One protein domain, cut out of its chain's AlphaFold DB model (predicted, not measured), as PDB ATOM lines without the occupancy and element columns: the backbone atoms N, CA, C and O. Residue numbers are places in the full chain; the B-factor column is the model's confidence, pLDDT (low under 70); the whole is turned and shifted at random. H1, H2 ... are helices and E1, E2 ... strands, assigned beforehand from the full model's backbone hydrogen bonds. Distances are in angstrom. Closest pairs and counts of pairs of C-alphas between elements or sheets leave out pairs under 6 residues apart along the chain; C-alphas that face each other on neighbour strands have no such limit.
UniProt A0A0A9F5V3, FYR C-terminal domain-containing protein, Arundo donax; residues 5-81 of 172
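What this domain is: This is residues 5 to 81 of the 172 residues of the protein "FYR C-terminal domain-containing protein" of Arundo donax (UniProt A0A0A9F5V3). A small, strongly twisted sheet of three strands, E1, E2 and E3, has one long helix, H1, packed slantwise over one face, and the helix runs on well past the strands. After H1 the long unnamed stretch of residues 56 to 71 turns and folds back along the helix to the short helix H2, which packs beside residues 35 to 40 of H1. The printed part has 77 residues, with three named strands and two named helices in the order E1, E2, E3, H1, H2; the sheet runs E1, E2, E3, antiparallel throughout, and the class is mixed, helices and strands. The whole is only just loose, close to compact, with a radius of gyration of the C-alphas of 14.3 A, and its outline is elongated, 48 by 27 by 19 A.

Where its parts are: Begin with the sheet and find C-alpha 5 at (36.843, 31.821, 12.389), where E1 begins; it covers residues 5 to 10 and is 16.3 A long from first to last C-alpha. Read on to E2, residues 16 to 22, which measures 19.9 A, and to E3, residues 25 to 32, which measures 18.7 A and bends by 50 degrees at residue 28. Next find C-alpha 35 at (30.081, 39.839, 5.195); from there H1, residues 35 to 55, runs 30.6 A to C-alpha 55 at (17.422, 36.848, 32.867). H2 is the short helix of residues 72 to 75, 5.1 A long, and it ends at C-alpha 75 at (35.857, 41.480, 11.074).

How they stand to each other: Look first at E2, the inner strand, with the edge strands E1 and E3 as its neighbours. E1 and E2 form an antiparallel hairpin, with 154 degrees between their directions; N 7 and O 19 are within hydrogen-bond range at 2.8 A, and so are N 19 and O 7 at 2.8 A. E2 and E3 form the next antiparallel hairpin, at 155 degrees; look there for N 20 and O 30 at 2.8 A and N 30 and O 20 at 2.9 A. The three strands are a meander, each strand the antiparallel neighbour of the one before. H1 is on one face of this sheet at a height over the sheet of 9.8 A, which gives two layers, a helix on one face of a sheet. Its residues 35 to 45 make the pairs of C-alphas within 10 A of the strands. It lies over E3, on which 8 of its C-alphas fall, and only just over E2, on which 3 fall. On the local plane its line stands at 32 degrees to that of E3, only just slantwise to the strands. The closest C-alphas of H1 and E3 are those of Asn 32 and Cys 38, 5.1 A apart. E1 and H1 are near each other, with 5 pairs of C-alphas within 10 A. H1 touches H2 with its residues 35 to 40 alone, and the closest C-alphas, those of Thr 36 and Gly 72, are 3.9 A apart. H2 only grazes the sheet, with its residues 72 to 75. In H1 every O i to N i+4 pair is within hydrogen-bond range; H2 is too short for such a pair, and its one O i to N i+3 pair is not within range.

The domain as a whole: The two C-alphas farthest apart are those of Leu 13 and Gly 57, at 48.2 A. The printed part has no cut from residue 5 to residue 81. The links E1 to E2, E2 to E3 and E3 to H1 are tight, while H1 to H2 is a long link of 16 residues. The mean pLDDT of the printed part is 92.8; look at residues 59 to 61 in that long link for the three residues under 70.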
ATOM      1  N   ILE A   5      36.143  32.135  13.631       95.94
ATOM      2  CA  ILE A   5      36.843  31.821  12.389       95.94
ATOM      3  C   ILE A   5      35.968  32.304  11.237       95.94
ATOM      4  O   ILE A   5      34.892  31.755  10.998       95.94
ATOM      5  N   SER A   6      36.436  33.334  10.536       97.00
ATOM      6  CA  SER A   6      35.800  33.881   9.336       97.00
ATOM      7  C   SER A   6      36.385  33.241   8.078       97.00
ATOM      8  O   SER A   6      37.600  33.212   7.897       97.00
ATOM      9  N   GLN A   7      35.524  32.724   7.203       96.88
ATOM     10  CA  GLN A   7      35.902  32.035   5.970       96.88
ATOM     11  C   GLN A   7      35.051  32.518   4.796       96.88
ATOM     12  O   GLN A   7      33.853  32.755   4.940       96.88
ATOM     13  N   ILE A   8      35.672  32.635   3.625       97.81
ATOM     14  CA  ILE A   8      34.981  32.916   2.365       97.81
ATOM     15  C   ILE A   8      34.962  31.615   1.568       97.81
ATOM     16  O   ILE A   8      36.013  31.033   1.308       97.81
ATOM     17  N   LEU A   9      33.767  31.143   1.231       97.62
ATOM     18  CA  LEU A   9      33.529  29.906   0.501       97.62
ATOM     19  C   LEU A   9      33.135  30.227  -0.942       97.62
ATOM     20  O   LEU A   9      32.396  31.179  -1.193       97.62
ATOM     21  N   ASP A  10      33.594  29.404  -1.878       96.81
ATOM     22  CA  ASP A  10      33.165  29.461  -3.272       96.81
ATOM     23  C   ASP A  10      31.820  28.731  -3.435       96.81
ATOM     24  O   ASP A  10      31.735  27.523  -3.205       96.81
ATOM     25  N   ALA A  11      30.763  29.462  -3.808       95.94
ATOM     26  CA  ALA A  11      29.451  28.894  -4.135       95.94
ATOM     27  C   ALA A  11      29.139  28.944  -5.644       95.94
ATOM     28  O   ALA A  11      27.973  28.927  -6.060       95.94
ATOM     29  N   GLY A  12      30.177  29.000  -6.483       95.12
ATOM     30  CA  GLY A  12      30.074  28.964  -7.935       95.12
ATOM     31  C   GLY A  12      29.273  30.140  -8.486       95.12
ATOM     32  O   GLY A  12      29.586  31.301  -8.238       95.12
ATOM     33  N   LEU A  13      28.203  29.845  -9.235       93.38
ATOM     34  CA  LEU A  13      27.367  30.863  -9.888       93.38
ATOM     35  C   LEU A  13      26.685  31.835  -8.912       93.38
ATOM     36  O   LEU A  13      26.273  32.915  -9.325       93.38
ATOM     37  N   GLN A  14      26.551  31.467  -7.634       90.56
ATOM     38  CA  GLN A  14      25.977  32.346  -6.610       90.56
ATOM     39  C   GLN A  14      26.982  33.380  -6.079       90.56
ATOM     40  O   GLN A  14      26.588  34.303  -5.366       90.56
ATOM     41  N   GLY A  15      28.260  33.249  -6.443       93.25
ATOM     42  CA  GLY A  15      29.341  34.075  -5.924       93.25
ATOM     43  C   GLY A  15      29.839  33.603  -4.552       93.25
ATOM     44  O   GLY A  15      29.613  32.455  -4.166       93.25
ATOM     45  N   PRO A  16      30.561  34.461  -3.812       96.69
ATOM     46  CA  PRO A  16      31.140  34.090  -2.529       96.69
ATOM     47  C   PRO A  16      30.083  33.986  -1.421       96.69
ATOM     48  O   PRO A  16      29.186  34.825  -1.305       96.69
ATOM     49  N   LEU A  17      30.253  32.998  -0.541       97.81
ATOM     50  CA  LEU A  17      29.554  32.920   0.740       97.81
ATOM     51  C   LEU A  17      30.506  33.266   1.879       97.81
ATOM     52  O   LEU A  17      31.637  32.798   1.940       97.81
ATOM     53  N   PHE A  18      30.020  34.058   2.821       98.25
ATOM     54  CA  PHE A  18      30.730  34.469   4.018       98.25
ATOM     55  C   PHE A  18      30.249  33.608   5.173       98.25
ATOM     56  O   PHE A  18      29.070  33.656   5.530       98.25
ATOM     57  N   MET A  19      31.159  32.833   5.749       98.00
ATOM     58  CA  MET A  19      30.898  31.944   6.869       98.00
ATOM     59  C   MET A  19      31.666  32.396   8.109       98.00
ATOM     60  O   MET A  19      32.840  32.748   8.025       98.00
ATOM     61  N   VAL A  20      31.014  32.356   9.267       98.00
ATOM     62  CA  VAL A  20      31.654  32.514  10.573       98.00
ATOM     63  C   VAL A  20      31.327  31.298  11.426       98.00
ATOM     64  O   VAL A  20      30.170  30.889  11.511       98.00
ATOM     65  N   THR A  21      32.345  30.729  12.063       96.81
ATOM     66  CA  THR A  21      32.198  29.638  13.036       96.81
ATOM     67  C   THR A  21      32.840  30.018  14.362       96.81
ATOM     68  O   THR A  21      33.732  30.869  14.406       96.81
ATOM     69  N   VAL A  22      32.376  29.412  15.451       94.44
ATOM     70  CA  VAL A  22      32.982  29.581  16.776       94.44
ATOM     71  C   VAL A  22      33.954  28.436  17.022       94.44
ATOM     72  O   VAL A  22      33.590  27.262  16.934       94.44
ATOM     73  N   GLU A  23      35.198  28.770  17.349       91.94
ATOM     74  CA  GLU A  23      36.221  27.779  17.659       91.94
ATOM     75  C   GLU A  23      35.753  26.871  18.808       91.94
ATOM     76  O   GLU A  23      35.238  27.337  19.826       91.94
ATOM     77  N   ASN A  24      35.924  25.558  18.633       88.00
ATOM     78  CA  ASN A  24      35.476  24.519  19.567       88.00
ATOM     79  C   ASN A  24      33.947  24.436  19.776       88.00
ATOM     80  O   ASN A  24      33.496  23.747  20.691       88.00
ATOM     81  N   CYS A  25      33.134  25.081  18.930       88.88
ATOM     82  CA  CYS A  25      31.675  24.974  18.966       88.88
ATOM     83  C   CYS A  25      31.098  24.801  17.545       88.88
ATOM     84  O   CYS A  25      30.571  25.748  16.960       88.88
ATOM     85  N   PRO A  26      31.170  23.582  16.972       83.31
ATOM     86  CA  PRO A  26      30.806  23.328  15.574       83.31
ATOM     87  C   PRO A  26      29.312  23.517  15.268       83.31
ATOM     88  O   PRO A  26      28.927  23.536  14.105       83.31
ATOM     89  N   SER A  27      28.460  23.643  16.289       89.62
ATOM     90  CA  SER A  27      27.027  23.914  16.136       89.62
ATOM     91  C   SER A  27      26.704  25.381  15.839       89.62
ATOM     92  O   SER A  27      25.606  25.672  15.374       89.62
ATOM     93  N   GLU A  28      27.617  26.310  16.129       92.94
ATOM     94  CA  GLU A  28      27.405  27.748  15.936       92.94
ATOM     95  C   GLU A  28      28.051  28.183  14.616       92.94
ATOM     96  O   GLU A  28      29.235  28.532  14.556       92.94
ATOM     97  N   VAL A  29      27.254  28.122  13.547       96.75
ATOM     98  CA  VAL A  29      27.660  28.445  12.174       96.75
ATOM     99  C   VAL A  29      26.740  29.522  11.605       96.75
ATOM    100  O   VAL A  29      25.516  29.394  11.634       96.75
ATOM    101  N   PHE A  30      27.334  30.569  11.041       97.88
ATOM    102  CA  PHE A  30      26.630  31.693  10.426       97.88
ATOM    103  C   PHE A  30      27.075  31.808   8.975       97.88
ATOM    104  O   PHE A  30      28.272  31.874   8.722       97.88
ATOM    105  N   ILE A  31      26.138  31.813   8.023       97.44
ATOM    106  CA  ILE A  31      26.446  31.874   6.589       97.44
ATOM    107  C   ILE A  31      25.561  32.922   5.925       97.44
ATOM    108  O   ILE A  31      24.346  32.955   6.133       97.44
ATOM    109  N   ASN A  32      26.164  33.780   5.106       97.81
ATOM    110  CA  ASN A  32      25.435  34.751   4.301       97.81
ATOM    111  C   ASN A  32      26.209  35.133   3.032       97.81
ATOM    112  O   ASN A  32      27.424  35.004   2.984       97.81
ATOM    113  N   VAL A  33      25.529  35.684   2.026       96.62
ATOM    114  CA  VAL A  33      26.168  36.256   0.820       96.62
ATOM    115  C   VAL A  33      26.848  37.608   1.081       96.62
ATOM    116  O   VAL A  33      27.575  38.115   0.237       96.62
ATOM    117  N   SER A  34      26.604  38.226   2.243       96.25
ATOM    118  CA  SER A  34      27.199  39.507   2.639       96.25
ATOM    119  C   SER A  34      28.014  39.360   3.929       96.25
ATOM    120  O   SER A  34      27.482  38.824   4.908       96.25
ATOM    121  N   PRO A  35      29.249  39.900   3.991       97.00
ATOM    122  CA  PRO A  35      30.081  39.839   5.195       97.00
ATOM    123  C   PRO A  35      29.422  40.569   6.368       97.00
ATOM    124  O   PRO A  35      29.373  40.052   7.484       97.00
ATOM    125  N   THR A  36      28.825  41.736   6.105       97.12
ATOM    126  CA  THR A  36      28.077  42.524   7.093       97.12
ATOM    127  C   THR A  36      26.876  41.760   7.630       97.12
ATOM    128  O   THR A  36      26.675  41.698   8.840       97.12
ATOM    129  N   LYS A  37      26.076  41.135   6.754       97.25
ATOM    130  CA  LYS A  37      24.936  40.327   7.212       97.25
ATOM    131  C   LYS A  37      25.393  39.110   8.018       97.25
ATOM    132  O   LYS A  37      24.755  38.795   9.015       97.25
ATOM    133  N   CYS A  38      26.500  38.475   7.634       97.62
ATOM    134  CA  CYS A  38      27.057  37.338   8.364       97.62
ATOM    135  C   CYS A  38      27.456  37.726   9.802       97.62
ATOM    136  O   CYS A  38      26.974  37.123  10.761       97.62
ATOM    137  N   TRP A  39      28.220  38.808   9.980       97.56
ATOM    138  CA  TRP A  39      28.583  39.295  11.320       97.56
ATOM    139  C   TRP A  39      27.413  39.888  12.111       97.56
ATOM    140  O   TRP A  39      27.409  39.828  13.343       97.56
ATOM    141  N   ASN A  40      26.368  40.380  11.441       97.50
ATOM    142  CA  ASN A  40      25.128  40.757  12.119       97.50
ATOM    143  C   ASN A  40      24.441  39.557  12.785       97.50
ATOM    144  O   ASN A  40      23.960  39.708  13.907       97.50
ATOM    145  N   MET A  41      24.443  38.376  12.157       97.62
ATOM    146  CA  MET A  41      23.888  37.159  12.766       97.62
ATOM    147  C   MET A  41      24.676  36.755  14.021       97.62
ATOM    148  O   MET A  41      24.077  36.417  15.044       97.62
ATOM    149  N   VAL A  42      26.009  36.871  13.984       96.44
ATOM    150  CA  VAL A  42      26.880  36.637  15.152       96.44
ATOM    151  C   VAL A  42      26.529  37.603  16.290       96.44
ATOM    152  O   VAL A  42      26.309  37.186  17.429       96.44
ATOM    153  N   ARG A  43      26.411  38.901  15.983       96.00
ATOM    154  CA  ARG A  43      26.010  39.946  16.942       96.00
ATOM    155  C   ARG A  43      24.638  39.668  17.558       96.00
ATOM    156  O   ARG A  43      24.443  39.856  18.758       96.00
ATOM    157  N   GLU A  44      23.675  39.240  16.748       96.44
ATOM    158  CA  GLU A  44      22.328  38.892  17.204       96.44
ATOM    159  C   GLU A  44      22.355  37.687  18.141       96.44
ATOM    160  O   GLU A  44      21.766  37.747  19.224       96.44
ATOM    161  N   ARG A  45      23.111  36.641  17.794       95.00
ATOM    162  CA  ARG A  45      23.322  35.474  18.657       95.00
ATOM    163  C   ARG A  45      23.975  35.838  19.986       95.00
ATOM    164  O   ARG A  45      23.527  35.355  21.030       95.00
ATOM    165  N   LEU A  46      24.984  36.708  19.955       92.50
ATOM    166  CA  LEU A  46      25.645  37.231  21.148       92.50
ATOM    167  C   LEU A  46      24.659  38.005  22.031       92.50
ATOM    168  O   LEU A  46      24.565  37.752  23.229       92.50
ATOM    169  N   ASN A  47      23.869  38.904  21.444       94.75
ATOM    170  CA  ASN A  47      22.857  39.663  22.176       94.75
ATOM    171  C   ASN A  47      21.773  38.765  22.787       94.75
ATOM    172  O   ASN A  47      21.320  39.034  23.901       94.75
ATOM    173  N   MET A  48      21.358  37.703  22.088       94.00
ATOM    174  CA  MET A  48      20.443  36.700  22.643       94.00
ATOM    175  C   MET A  48      21.051  36.008  23.866       94.00
ATOM    176  O   MET A  48      20.376  35.869  24.885       94.00
ATOM    177  N   GLU A  49      22.333  35.644  23.803       91.69
ATOM    178  CA  GLU A  49      23.034  35.025  24.929       91.69
ATOM    179  C   GLU A  49      23.174  35.977  26.122       91.69
ATOM    180  O   GLU A  49      22.905  35.581  27.255       91.69
ATOM    181  N   ILE A  50      23.509  37.249  25.881       92.00
ATOM    182  CA  ILE A  50      23.577  38.279  26.929       92.00
ATOM    183  C   ILE A  50      22.220  38.411  27.630       92.00
ATOM    184  O   ILE A  50      22.153  38.349  28.857       92.00
ATOM    185  N   ARG A  51      21.121  38.527  26.871       92.31
ATOM    186  CA  ARG A  51      19.762  38.609  27.441       92.31
ATOM    187  C   ARG A  51      19.409  37.369  28.260       92.31
ATOM    188  O   ARG A  51      18.846  37.508  29.342       92.31
ATOM    189  N   ARG A  52      19.764  36.176  27.770       92.06
ATOM    190  CA  ARG A  52      19.542  34.898  28.462       92.06
ATOM    191  C   ARG A  52      20.303  34.819  29.786       92.06
ATOM    192  O   ARG A  52      19.794  34.283  30.762       92.06
ATOM    193  N   GLN A  53      21.527  35.333  29.836       89.88
ATOM    194  CA  GLN A  53      22.341  35.322  31.053       89.88
ATOM    195  C   GLN A  53      21.867  36.390  32.054       89.88
ATOM    196  O   GLN A  53      21.838  36.127  33.257       89.88
ATOM    197  N   LEU A  54      21.425  37.557  31.566       88.56
ATOM    198  CA  LEU A  54      20.812  38.606  32.388       88.56
ATOM    199  C   LEU A  54      19.513  38.123  33.041       88.56
ATOM    200  O   LEU A  54      19.316  38.343  34.235       88.56
ATOM    201  N   SER A  55      18.653  37.415  32.300       89.38
ATOM    202  CA  SER A  55      17.422  36.848  32.867       89.38
ATOM    203  C   SER A  55      17.687  35.763  33.918       89.38
ATOM    204  O   SER A  55      16.837  35.519  34.768       89.38
ATOM    205  N   MET A  56      18.878  35.157  33.911       90.12
ATOM    206  CA  MET A  56      19.346  34.212  34.931       90.12
ATOM    207  C   MET A  56      20.037  34.886  36.129       90.12
ATOM    208  O   MET A  56      20.612  34.194  36.968       90.12
ATOM    209  N   GLY A  57      20.005  36.220  36.228       84.31
ATOM    210  CA  GLY A  57      20.512  36.957  37.388       84.31
ATOM    211  C   GLY A  57      22.038  37.008  37.496       84.31
ATOM    212  O   GLY A  57      22.556  37.192  38.593       84.31
ATOM    213  N   ARG A  58      22.776  36.837  36.389       80.50
ATOM    214  CA  ARG A  58      24.245  36.963  36.361       80.50
ATOM    215  C   ARG A  58      24.646  38.418  36.052       80.50
ATOM    216  O   ARG A  58      24.455  38.848  34.918       80.50
ATOM    217  N   PRO A  59      25.208  39.184  37.010       61.53
ATOM    218  CA  PRO A  59      25.339  40.642  36.885       61.53
ATOM    219  C   PRO A  59      26.601  41.136  36.146       61.53
ATOM    220  O   PRO A  59      26.696  42.323  35.856       61.53
ATOM    221  N   ASN A  60      27.555  40.264  35.794       63.06
ATOM    222  CA  ASN A  60      28.853  40.660  35.215       63.06
ATOM    223  C   ASN A  60      28.903  40.551  33.678       63.06
ATOM    224  O   ASN A  60      29.846  39.979  33.129       63.06
ATOM    225  N   LEU A  61      27.876  41.022  32.969       67.31
ATOM    226  CA  LEU A  61      27.751  40.791  31.523       67.31
ATOM    227  C   LEU A  61      28.076  42.026  30.680       67.31
ATOM    228  O   LEU A  61      27.839  43.162  31.080       67.31
ATOM    229  N   LEU A  62      28.598  41.760  29.478       73.56
ATOM    230  CA  LEU A  62      28.835  42.751  28.431       73.56
ATOM    231  C   LEU A  62      27.523  43.445  28.036       73.56
ATOM    232  O   LEU A  62      26.450  42.838  28.045       73.56
ATOM    233  N   THR A  63      27.615  44.716  27.651       85.12
ATOM    234  CA  THR A  63      26.483  45.477  27.116       85.12
ATOM    235  C   THR A  63      26.011  44.898  25.783       85.12
ATOM    236  O   THR A  63      26.794  44.344  25.002       85.12
ATOM    237  N   LEU A  64      24.708  45.032  25.512       90.62
ATOM    238  CA  LEU A  64      24.143  44.659  24.217       90.62
ATOM    239  C   LEU A  64      24.828  45.449  23.101       90.62
ATOM    240  O   LEU A  64      24.952  46.668  23.180       90.62
ATOM    241  N   GLN A  65      25.214  44.742  22.044       92.31
ATOM    242  CA  GLN A  65      25.871  45.314  20.877       92.31
ATOM    243  C   GLN A  65      24.814  45.897  19.920       92.31
ATOM    244  O   GLN A  65      24.019  45.135  19.346       92.31
ATOM    245  N   PRO A  66      24.739  47.229  19.734       93.56
ATOM    246  CA  PRO A  66      23.694  47.850  18.923       93.56
ATOM    247  C   PRO A  66      23.857  47.520  17.429       93.56
ATOM    248  O   PRO A  66      24.938  47.109  16.999       93.56
ATOM    249  N   PRO A  67      22.802  47.638  16.603       92.94
ATOM    250  CA  PRO A  67      22.935  47.476  15.154       92.94
ATOM    251  C   PRO A  67      23.983  48.437  14.585       92.94
ATOM    252  O   PRO A  67      24.038  49.590  14.999       92.94
ATOM    253  N   GLY A  68      24.826  47.954  13.670       90.50
ATOM    254  CA  GLY A  68      25.904  48.754  13.075       90.50
ATOM    255  C   GLY A  68      27.154  48.933  13.945       90.50
ATOM    256  O   GLY A  68      28.088  49.582  13.503       90.50
ATOM    257  N   SER A  69      27.212  48.345  15.149       94.06
ATOM    258  CA  SER A  69      28.427  48.370  15.991       94.06
ATOM    259  C   SER A  69      29.582  47.515  15.466       94.06
ATOM    260  O   SER A  69      30.695  47.648  15.960       94.06
ATOM    261  N   ILE A  70      29.318  46.626  14.507       93.69
ATOM    262  CA  ILE A  70      30.299  45.695  13.951       93.69
ATOM    263  C   ILE A  70      30.355  45.898  12.439       93.69
ATOM    264  O   ILE A  70      29.335  45.751  11.758       93.69
ATOM    265  N   ASP A  71      31.546  46.191  11.920       96.31
ATOM    266  CA  ASP A  71      31.809  46.212  10.485       96.31
ATOM    267  C   ASP A  71      32.198  44.805  10.007       96.31
ATOM    268  O   ASP A  71      33.201  44.227  10.418       96.31
ATOM    269  N   GLY A  72      31.381  44.221   9.128       96.62
ATOM    270  CA  GLY A  72      31.628  42.867   8.640       96.62
ATOM    271  C   GLY A  72      32.876  42.738   7.765       96.62
ATOM    272  O   GLY A  72      33.493  41.680   7.778       96.62
ATOM    273  N   LEU A  73      33.264  43.768   7.012       96.62
ATOM    274  CA  LEU A  73      34.492  43.724   6.211       96.62
ATOM    275  C   LEU A  73      35.719  43.765   7.120       96.62
ATOM    276  O   LEU A  73      36.658  42.996   6.904       96.62
ATOM    277  N   GLU A  74      35.690  44.612   8.150       96.88
ATOM    278  CA  GLU A  74      36.742  44.683   9.167       96.88
ATOM    279  C   GLU A  74      36.909  43.344   9.883       96.88
ATOM    280  O   GLU A  74      38.018  42.818   9.959       96.88
ATOM    281  N   MET A  75      35.806  42.741  10.335       96.50
ATOM    282  CA  MET A  75      35.857  41.480  11.074       96.50
ATOM    283  C   MET A  75      36.293  40.280  10.222       96.50
ATOM    284  O   MET A  75      36.827  39.312  10.757       96.50
ATOM    285  N   PHE A  76      36.093  40.329   8.901       97.62
ATOM    286  CA  PHE A  76      36.686  39.364   7.964       97.62
ATOM    287  C   PHE A  76      38.158  39.675   7.626       97.62
ATOM    288  O   PHE A  76      38.782  38.921   6.883       97.62
ATOM    289  N   GLY A  77      38.723  40.778   8.128       96.50
ATOM    290  CA  GLY A  77      40.085  41.226   7.821       96.50
ATOM    291  C   GLY A  77      40.238  41.861   6.435       96.50
ATOM    292  O   GLY A  77      41.347  42.181   6.016       96.50
ATOM    293  N   LEU A  78      39.138  42.089   5.712       95.88
ATOM    294  CA  LEU A  78      39.154  42.593   4.331       95.88
ATOM    295  C   LEU A  78      39.476  44.088   4.230       95.88
ATOM    296  O   LEU A  78      39.673  44.600   3.131       95.88
ATOM    297  N   LEU A  79      39.554  44.779   5.368       95.06
ATOM    298  CA  LEU A  79      40.057  46.151   5.464       95.06
ATOM    299  C   LEU A  79      41.508  46.212   5.971       95.06
ATOM    300  O   LEU A  79      42.117  47.280   5.954       95.06
ATOM    301  N   THR A  80      42.087  45.089   6.410       96.56
ATOM    302  CA  THR A  80      43.457  45.051   6.933       96.56
ATOM    303  C   THR A  80      44.463  45.203   5.787       96.56
ATOM    304  O   THR A  80      44.503  44.335   4.912       96.56
ATOM    305  N   PRO A  81      45.340  46.229   5.790       95.56
ATOM    306  CA  PRO A  81      46.231  46.504   4.661       95.56
ATOM    307  C   PRO A  81      47.102  45.316   4.240       95.56
ATOM    308  O   PRO A  81      47.211  45.037   3.052       95.56
TER     309      PRO A  81